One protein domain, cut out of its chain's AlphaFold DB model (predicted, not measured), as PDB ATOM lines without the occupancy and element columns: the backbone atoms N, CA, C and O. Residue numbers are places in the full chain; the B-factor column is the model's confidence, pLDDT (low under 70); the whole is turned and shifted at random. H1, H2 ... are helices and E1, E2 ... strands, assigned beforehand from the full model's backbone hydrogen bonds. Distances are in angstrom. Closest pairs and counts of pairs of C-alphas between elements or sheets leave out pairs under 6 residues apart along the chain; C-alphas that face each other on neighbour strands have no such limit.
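What this domain is: This is residues 16 to 69 of the 301 residues of an uncharacterized protein of Helobdella robusta (UniProt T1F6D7). A long, twisted hairpin of two strands, E2 and E3, makes the length of this domain, with the short strand E1 beside the middle of E2. A short helix, H1, sits near the end where E2 turns into E3 and only grazes the sheet, while the long link from E1 to E2 loops round at the other end. The printed part has 54 residues, with one named helix and three named strands in the order H1 E1 E2 E3; the sheet runs E1 - E2 - E3, antiparallel, and the class is mixed, helices and strands. The whole is loose, with a radius of gyration of the C-alphas of 12.9 A, and elongated, spanning 35 by 20 by 15 A.

Where its parts are: Find C-alpha 45 at (-33.943, -9.952, -19.525); from there E2, residues 45 to 55, runs 32.2 A to C-alpha 55 at (-50.929, -19.070, -45.327). E3, residues 58 to 68, comes back over 30.9 A and ends at C-alpha 68 at (-38.471, -13.804, -17.723). E1 holds residues 31 to 33 and is 7.0 A long. H1, residues 16 to 23, starts at C-alpha 16 at (-37.740, -6.559, -45.269) and is 10.4 A long.

How they stand to each other: Begin with E2, the inner strand. E2 and E3 are a hairpin, antiparallel at 158 degrees between their directions; look at N 49 and O 65, 2.8 A apart, and N 60 and O 53, 2.9 A apart, both pairs within hydrogen-bond range. E1 and E2 are a hairpin too, antiparallel at 155 degrees, with N 32 and O 50 at 2.9 A and N 50 and O 32 at 2.8 A. E1, E2 and E3 form a meander, each strand the antiparallel neighbour of the one before, and E1 and E3 are the edge strands. The sheet is only just strongly twisted, its C-alphas lying up to 4.5 A off its best plane. Residues 37 to 38 make a short antiparallel pairing with residues 45 to 46 of E2. H1 is on the sheet but only grazes it, with residues 20 to 23; the closest C-alphas of H1 and E3 are those of Gln 20 and Leu 59, 7.2 A apart. In H1 every O i to N i+4 pair is within hydrogen-bond range.

The domain as a whole: The two C-alphas farthest apart are those of Gly 44 and Gly 56, at 36.2 A. The printed part has no cut. The link E1 to E2 is long, with 11 residues; H1 to E1 is short, with 7, and E2 to E3 is tight, with 2. The model's mean pLDDT over the printed part is 74.6, and it is under 70 at residues 19 to 29, residue 42 and residue 57.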
ATOM      1  N   ASN A  16     -36.464  -5.894 -45.516       71.38
ATOM      2  CA  ASN A  16     -37.740  -6.559 -45.269       71.38
ATOM      3  C   ASN A  16     -38.175  -7.420 -46.467       71.38
ATOM      4  O   ASN A  16     -38.548  -8.575 -46.286       71.38
ATOM      5  N   GLU A  17     -38.066  -6.905 -47.694       73.19
ATOM      6  CA  GLU A  17     -38.386  -7.659 -48.913       73.19
ATOM      7  C   GLU A  17     -37.489  -8.898 -49.078       73.19
ATOM      8  O   GLU A  17     -37.969  -9.993 -49.385       73.19
ATOM      9  N   TYR A  18     -36.191  -8.756 -48.793       73.69
ATOM     10  CA  TYR A  18     -35.253  -9.875 -48.777       73.69
ATOM     11  C   TYR A  18     -35.649 -10.924 -47.726       73.69
ATOM     12  O   TYR A  18     -35.776 -12.103 -48.050       73.69
ATOM     13  N   PHE A  19     -35.922 -10.510 -46.486       69.75
ATOM     14  CA  PHE A  19     -36.367 -11.411 -45.419       69.75
ATOM     15  C   PHE A  19     -37.651 -12.160 -45.792       69.75
ATOM     16  O   PHE A  19     -37.711 -13.381 -45.633       69.75
ATOM     17  N   GLN A  20     -38.647 -11.464 -46.349       67.31
ATOM     18  CA  GLN A  20     -39.897 -12.075 -46.805       67.31
ATOM     19  C   GLN A  20     -39.643 -13.135 -47.880       67.31
ATOM     20  O   GLN A  20     -40.208 -14.220 -47.815       67.31
ATOM     21  N   LYS A  21     -38.732 -12.890 -48.826       67.88
ATOM     22  CA  LYS A  21     -38.428 -13.851 -49.896       67.88
ATOM     23  C   LYS A  21     -37.833 -15.175 -49.392       67.88
ATOM     24  O   LYS A  21     -38.117 -16.220 -49.975       67.88
ATOM     25  N   TYR A  22     -37.024 -15.157 -48.327       64.44
ATOM     26  CA  TYR A  22     -36.280 -16.337 -47.849       64.44
ATOM     27  C   TYR A  22     -36.870 -17.014 -46.593       64.44
ATOM     28  O   TYR A  22     -36.595 -18.189 -46.347       64.44
ATOM     29  N   LEU A  23     -37.727 -16.337 -45.816       61.75
ATOM     30  CA  LEU A  23     -38.468 -16.946 -44.692       61.75
ATOM     31  C   LEU A  23     -39.553 -17.935 -45.155       61.75
ATOM     32  O   LEU A  23     -39.948 -18.860 -44.431       61.75
ATOM     33  N   VAL A  24     -40.041 -17.740 -46.376       53.06
ATOM     34  CA  VAL A  24     -41.115 -18.526 -46.986       53.06
ATOM     35  C   VAL A  24     -40.704 -19.979 -47.212       53.06
ATOM     36  O   VAL A  24     -41.515 -20.875 -46.979       53.06
ATOM     37  N   THR A  25     -39.435 -20.231 -47.528       48.41
ATOM     38  CA  THR A  25     -38.931 -21.544 -47.957       48.41
ATOM     39  C   THR A  25     -38.405 -22.448 -46.840       48.41
ATOM     40  O   THR A  25     -38.223 -23.635 -47.086       48.41
ATOM     41  N   THR A  26     -38.168 -21.944 -45.623       50.03
ATOM     42  CA  THR A  26     -37.357 -22.674 -44.618       50.03
ATOM     43  C   THR A  26     -38.055 -22.998 -43.296       50.03
ATOM     44  O   THR A  26     -37.674 -23.959 -42.630       50.03
ATOM     45  N   SER A  27     -39.102 -22.270 -42.896       51.44
ATOM     46  CA  SER A  27     -39.813 -22.567 -41.641       51.44
ATOM     47  C   SER A  27     -41.034 -23.467 -41.867       51.44
ATOM     48  O   SER A  27     -42.099 -23.004 -42.279       51.44
ATOM     49  N   ASN A  28     -40.903 -24.756 -41.542       54.56
ATOM     50  CA  ASN A  28     -41.986 -25.758 -41.509       54.56
ATOM     51  C   ASN A  28     -42.980 -25.543 -40.340       54.56
ATOM     52  O   ASN A  28     -43.488 -26.495 -39.755       54.56
ATOM     53  N   GLY A  29     -43.243 -24.293 -39.940       58.06
ATOM     54  CA  GLY A  29     -44.132 -23.992 -38.810       58.06
ATOM     55  C   GLY A  29     -43.595 -24.440 -37.441       58.06
ATOM     56  O   GLY A  29     -44.385 -24.637 -36.514       58.06
ATOM     57  N   GLY A  30     -42.274 -24.606 -37.317       70.75
ATOM     58  CA  GLY A  30     -41.600 -24.906 -36.056       70.75
ATOM     59  C   GLY A  30     -41.755 -23.791 -35.019       70.75
ATOM     60  O   GLY A  30     -42.092 -22.651 -35.349       70.75
ATOM     61  N   VAL A  31     -41.529 -24.144 -33.756       77.00
ATOM     62  CA  VAL A  31     -41.440 -23.187 -32.650       77.00
ATOM     63  C   VAL A  31     -39.966 -22.901 -32.393       77.00
ATOM     64  O   VAL A  31     -39.173 -23.837 -32.315       77.00
ATOM     65  N   TYR A  32     -39.622 -21.625 -32.261       78.69
ATOM     66  CA  TYR A  32     -38.254 -21.147 -32.085       78.69
ATOM     67  C   TYR A  32     -38.136 -20.380 -30.771       78.69
ATOM     68  O   TYR A  32     -39.113 -19.783 -30.323       78.69
ATOM     69  N   HIS A  33     -36.951 -20.389 -30.175       80.44
ATOM     70  CA  HIS A  33     -36.631 -19.594 -28.992       80.44
ATOM     71  C   HIS A  33     -35.589 -18.551 -29.390       80.44
ATOM     72  O   HIS A  33     -34.695 -18.854 -30.181       80.44
ATOM     73  N   THR A  34     -35.726 -17.325 -28.894       80.38
ATOM     74  CA  THR A  34     -34.692 -16.302 -29.055       80.38
ATOM     75  C   THR A  34     -33.532 -16.576 -28.103       80.38
ATOM     76  O   THR A  34     -33.678 -17.276 -27.099       80.38
ATOM     77  N   ASN A  35     -32.384 -15.966 -28.384       79.25
ATOM     78  CA  ASN A  35     -31.413 -15.710 -27.327       79.25
ATOM     79  C   ASN A  35     -32.026 -14.753 -26.287       79.25
ATOM     80  O   ASN A  35     -32.985 -14.047 -26.621       79.25
ATOM     81  N   PRO A  36     -31.514 -14.725 -25.046       80.31
ATOM     82  CA  PRO A  36     -31.899 -13.713 -24.070       80.31
ATOM     83  C   PRO A  36     -31.712 -12.313 -24.647       80.31
ATOM     84  O   PRO A  36     -30.714 -12.075 -25.322       80.31
ATOM     85  N   TYR A  37     -32.641 -11.403 -24.386       80.94
ATOM     86  CA  TYR A  37     -32.530  -9.997 -24.771       80.94
ATOM     87  C   TYR A  37     -33.302  -9.112 -23.793       80.94
ATOM     88  O   TYR A  37     -34.188  -9.593 -23.084       80.94
ATOM     89  N   TYR A  38     -32.945  -7.829 -23.718       80.81
ATOM     90  CA  TYR A  38     -33.680  -6.894 -22.869       80.81
ATOM     91  C   TYR A  38     -34.993  -6.489 -23.527       80.81
ATOM     92  O   TYR A  38     -35.012  -5.966 -24.648       80.81
ATOM     93  N   ASP A  39     -36.085  -6.709 -22.803       80.56
ATOM     94  CA  ASP A  39     -37.405  -6.288 -23.234       80.56
ATOM     95  C   ASP A  39     -37.496  -4.756 -23.354       80.56
ATOM     96  O   ASP A  39     -36.988  -3.997 -22.527       80.56
ATOM     97  N   GLN A  40     -38.204  -4.297 -24.383       73.31
ATOM     98  CA  GLN A  40     -38.429  -2.877 -24.648       73.31
ATOM     99  C   GLN A  40     -39.431  -2.249 -23.672       73.31
ATOM    100  O   GLN A  40     -39.464  -1.025 -23.552       73.31
ATOM    101  N   THR A  41     -40.244  -3.062 -22.988       72.31
ATOM    102  CA  THR A  41     -41.270  -2.613 -22.033       72.31
ATOM    103  C   THR A  41     -40.872  -2.788 -20.564       72.31
ATOM    104  O   THR A  41     -41.722  -2.689 -19.682       72.31
ATOM    105  N   SER A  42     -39.572  -2.968 -20.295       68.12
ATOM    106  CA  SER A  42     -38.975  -3.030 -18.951       68.12
ATOM    107  C   SER A  42     -39.270  -4.300 -18.142       68.12
ATOM    108  O   SER A  42     -39.088  -4.296 -16.927       68.12
ATOM    109  N   LEU A  43     -39.637  -5.417 -18.783       70.62
ATOM    110  CA  LEU A  43     -39.700  -6.727 -18.107       70.62
ATOM    111  C   LEU A  43     -38.315  -7.285 -17.720       70.62
ATOM    112  O   LEU A  43     -38.230  -8.301 -17.030       70.62
ATOM    113  N   GLY A  44     -37.235  -6.623 -18.140       78.00
ATOM    114  CA  GLY A  44     -35.860  -7.056 -17.910       78.00
ATOM    115  C   GLY A  44     -35.378  -8.023 -18.990       78.00
ATOM    116  O   GLY A  44     -35.751  -7.898 -20.157       78.00
ATOM    117  N   LEU A  45     -34.510  -8.961 -18.612       78.25
ATOM    118  CA  LEU A  45     -33.943  -9.952 -19.525       78.25
ATOM    119  C   LEU A  45     -34.958 -11.076 -19.793       78.25
ATOM    120  O   LEU A  45     -35.364 -11.787 -18.870       78.25
ATOM    121  N   ILE A  46     -35.350 -11.255 -21.056       84.12
ATOM    122  CA  ILE A  46     -36.376 -12.221 -21.471       84.12
ATOM    123  C   ILE A  46     -35.891 -13.168 -22.570       84.12
ATOM    124  O   ILE A  46     -34.975 -12.864 -23.332       84.12
ATOM    125  N   ILE A  47     -36.553 -14.320 -22.674       83.12
ATOM    126  CA  ILE A  47     -36.468 -15.250 -23.805       83.12
ATOM    127  C   ILE A  47     -37.860 -15.352 -24.428       83.12
ATOM    128  O   ILE A  47     -38.826 -15.666 -23.734       83.12
ATOM    129  N   SER A  48     -37.971 -15.167 -25.742       85.56
ATOM    130  CA  SER A  48     -39.240 -15.273 -26.461       85.56
ATOM    131  C   SER A  48     -39.353 -16.601 -27.193       85.56
ATOM    132  O   SER A  48     -38.467 -17.003 -27.950       85.56
ATOM    133  N   ARG A  49     -40.492 -17.273 -27.027       84.38
ATOM    134  CA  ARG A  49     -40.865 -18.466 -27.786       84.38
ATOM    135  C   ARG A  49     -41.827 -18.091 -28.897       84.38
ATOM    136  O   ARG A  49     -42.991 -17.786 -28.650       84.38
ATOM    137  N   CYS A  50     -41.343 -18.155 -30.125       84.44
ATOM    138  CA  CYS A  50     -42.010 -17.622 -31.299       84.44
ATOM    139  C   CYS A  50     -42.473 -18.720 -32.259       84.44
ATOM    140  O   CYS A  50     -41.780 -19.710 -32.507       84.44
ATOM    141  N   LYS A  51     -43.643 -18.510 -32.862       84.12
ATOM    142  CA  LYS A  51     -44.178 -19.330 -33.946       84.12
ATOM    143  C   LYS A  51     -44.672 -18.443 -35.081       84.12
ATOM    144  O   LYS A  51     -45.498 -17.552 -34.892       84.12
ATOM    145  N   ALA A  52     -44.186 -18.727 -36.283       82.06
ATOM    146  CA  ALA A  52     -44.639 -18.062 -37.496       82.06
ATOM    147  C   ALA A  52     -46.003 -18.609 -37.951       82.06
ATOM    148  O   ALA A  52     -46.207 -19.825 -38.010       82.06
ATOM    149  N   LYS A  53     -46.924 -17.716 -38.330       81.38
ATOM    150  CA  LYS A  53     -48.178 -18.063 -39.007       81.38
ATOM    151  C   LYS A  53     -48.019 -17.852 -40.508       81.38
ATOM    152  O   LYS A  53     -47.808 -16.730 -40.967       81.38
ATOM    153  N   LYS A  54     -48.157 -18.938 -41.265       76.50
ATOM    154  CA  LYS A  54     -48.122 -18.933 -42.731       76.50
ATOM    155  C   LYS A  54     -49.500 -19.228 -43.318       76.50
ATOM    156  O   LYS A  54     -50.306 -19.933 -42.709       76.50
ATOM    157  N   THR A  55     -49.768 -18.701 -44.506       76.12
ATOM    158  CA  THR A  55     -50.929 -19.070 -45.327       76.12
ATOM    159  C   THR A  55     -50.447 -19.260 -46.757       76.12
ATOM    160  O   THR A  55     -50.084 -18.292 -47.420       76.12
ATOM    161  N   GLY A  56     -50.389 -20.514 -47.211       73.81
ATOM    162  CA  GLY A  56     -49.679 -20.858 -48.443       73.81
ATOM    163  C   GLY A  56     -48.186 -20.545 -48.317       73.81
ATOM    164  O   GLY A  56     -47.557 -20.899 -47.319       73.81
ATOM    165  N   SER A  57     -47.641 -19.847 -49.308       68.88
ATOM    166  CA  SER A  57     -46.270 -19.338 -49.297       68.88
ATOM    167  C   SER A  57     -46.102 -18.045 -48.498       68.88
ATOM    168  O   SER A  57     -44.979 -17.613 -48.330       68.88
ATOM    169  N   ASP A  58     -47.152 -17.410 -47.978       72.75
ATOM    170  CA  ASP A  58     -47.002 -16.086 -47.366       72.75
ATOM    171  C   ASP A  58     -46.847 -16.161 -45.844       72.75
ATOM    172  O   ASP A  58     -47.685 -16.750 -45.150       72.75
ATOM    173  N   LEU A  59     -45.832 -15.479 -45.302       75.94
ATOM    174  CA  LEU A  59     -45.727 -15.199 -43.870       75.94
ATOM    175  C   LEU A  59     -46.732 -14.100 -43.493       75.94
ATOM    176  O   LEU A  59     -46.615 -12.964 -43.942       75.94
ATOM    177  N   LYS A  60     -47.721 -14.424 -42.654       81.06
ATOM    178  CA  LYS A  60     -48.724 -13.453 -42.181       81.06
ATOM    179  C   LYS A  60     -48.309 -12.746 -40.894       81.06
ATOM    180  O   LYS A  60     -48.798 -11.661 -40.614       81.06
ATOM    181  N   GLY A  61     -47.418 -13.356 -40.119       77.12
ATOM    182  CA  GLY A  61     -46.881 -12.768 -38.897       77.12
ATOM    183  C   GLY A  61     -46.198 -13.799 -38.011       77.12
ATOM    184  O   GLY A  61     -46.153 -14.991 -38.334       77.12
ATOM    185  N   VAL A  62     -45.681 -13.335 -36.878       81.75
ATOM    186  CA  VAL A  62     -45.046 -14.160 -35.848       81.75
ATOM    187  C   VAL A  62     -45.725 -13.850 -34.521       81.75
ATOM    188  O   VAL A  62     -45.878 -12.685 -34.170       81.75
ATOM    189  N   ALA A  63     -46.163 -14.888 -33.816       84.38
ATOM    190  CA  ALA A  63     -46.664 -14.770 -32.455       84.38
ATOM    191  C   ALA A  63     -45.591 -15.284 -31.497       84.38
ATOM    192  O   ALA A  63     -45.042 -16.363 -31.735       84.38
ATOM    193  N   CYS A  64     -45.307 -14.531 -30.439       84.75
ATOM    194  CA  CYS A  64     -44.318 -14.879 -29.427       84.75
ATOM    195  C   CYS A  64     -44.942 -14.832 -28.030       84.75
ATOM    196  O   CYS A  64     -45.906 -14.103 -27.805       84.75
ATOM    197  N   ILE A  65     -44.403 -15.641 -27.124       85.88
ATOM    198  CA  ILE A  65     -44.675 -15.579 -25.687       85.88
ATOM    199  C   ILE A  65     -43.333 -15.393 -24.996       85.88
ATOM    200  O   ILE A  65     -42.386 -16.112 -25.327       85.88
ATOM    201  N   ASP A  66     -43.272 -14.465 -24.050       85.44
ATOM    202  CA  ASP A  66     -42.039 -14.086 -23.371       85.44
ATOM    203  C   ASP A  66     -41.935 -14.762 -22.007       85.44
ATOM    204  O   ASP A  66     -42.923 -14.910 -21.287       85.44
ATOM    205  N   PHE A  67     -40.719 -15.179 -21.669       81.69
ATOM    206  CA  PHE A  67     -40.359 -15.756 -20.383       81.69
ATOM    207  C   PHE A  67     -39.289 -14.885 -19.742       81.69
ATOM    208  O   PHE A  67     -38.267 -14.610 -20.375       81.69
ATOM    209  N   ASN A  68     -39.505 -14.478 -18.493       81.62
ATOM    210  CA  ASN A  68     -38.471 -13.804 -17.723       81.62
ATOM    211  C   ASN A  68     -37.359 -14.807 -17.387       81.62
ATOM    212  O   ASN A  68     -37.617 -15.910 -16.900       81.62
ATOM    213  N   VAL A  69     -36.111 -14.433 -17.672       77.19
ATOM    214  CA  VAL A  69     -34.952 -15.294 -17.415       77.19
ATOM    215  C   VAL A  69     -34.749 -15.521 -15.912       77.19
ATOM    216  O   VAL A  69     -34.364 -16.617 -15.512       77.19
TER     217      VAL A  69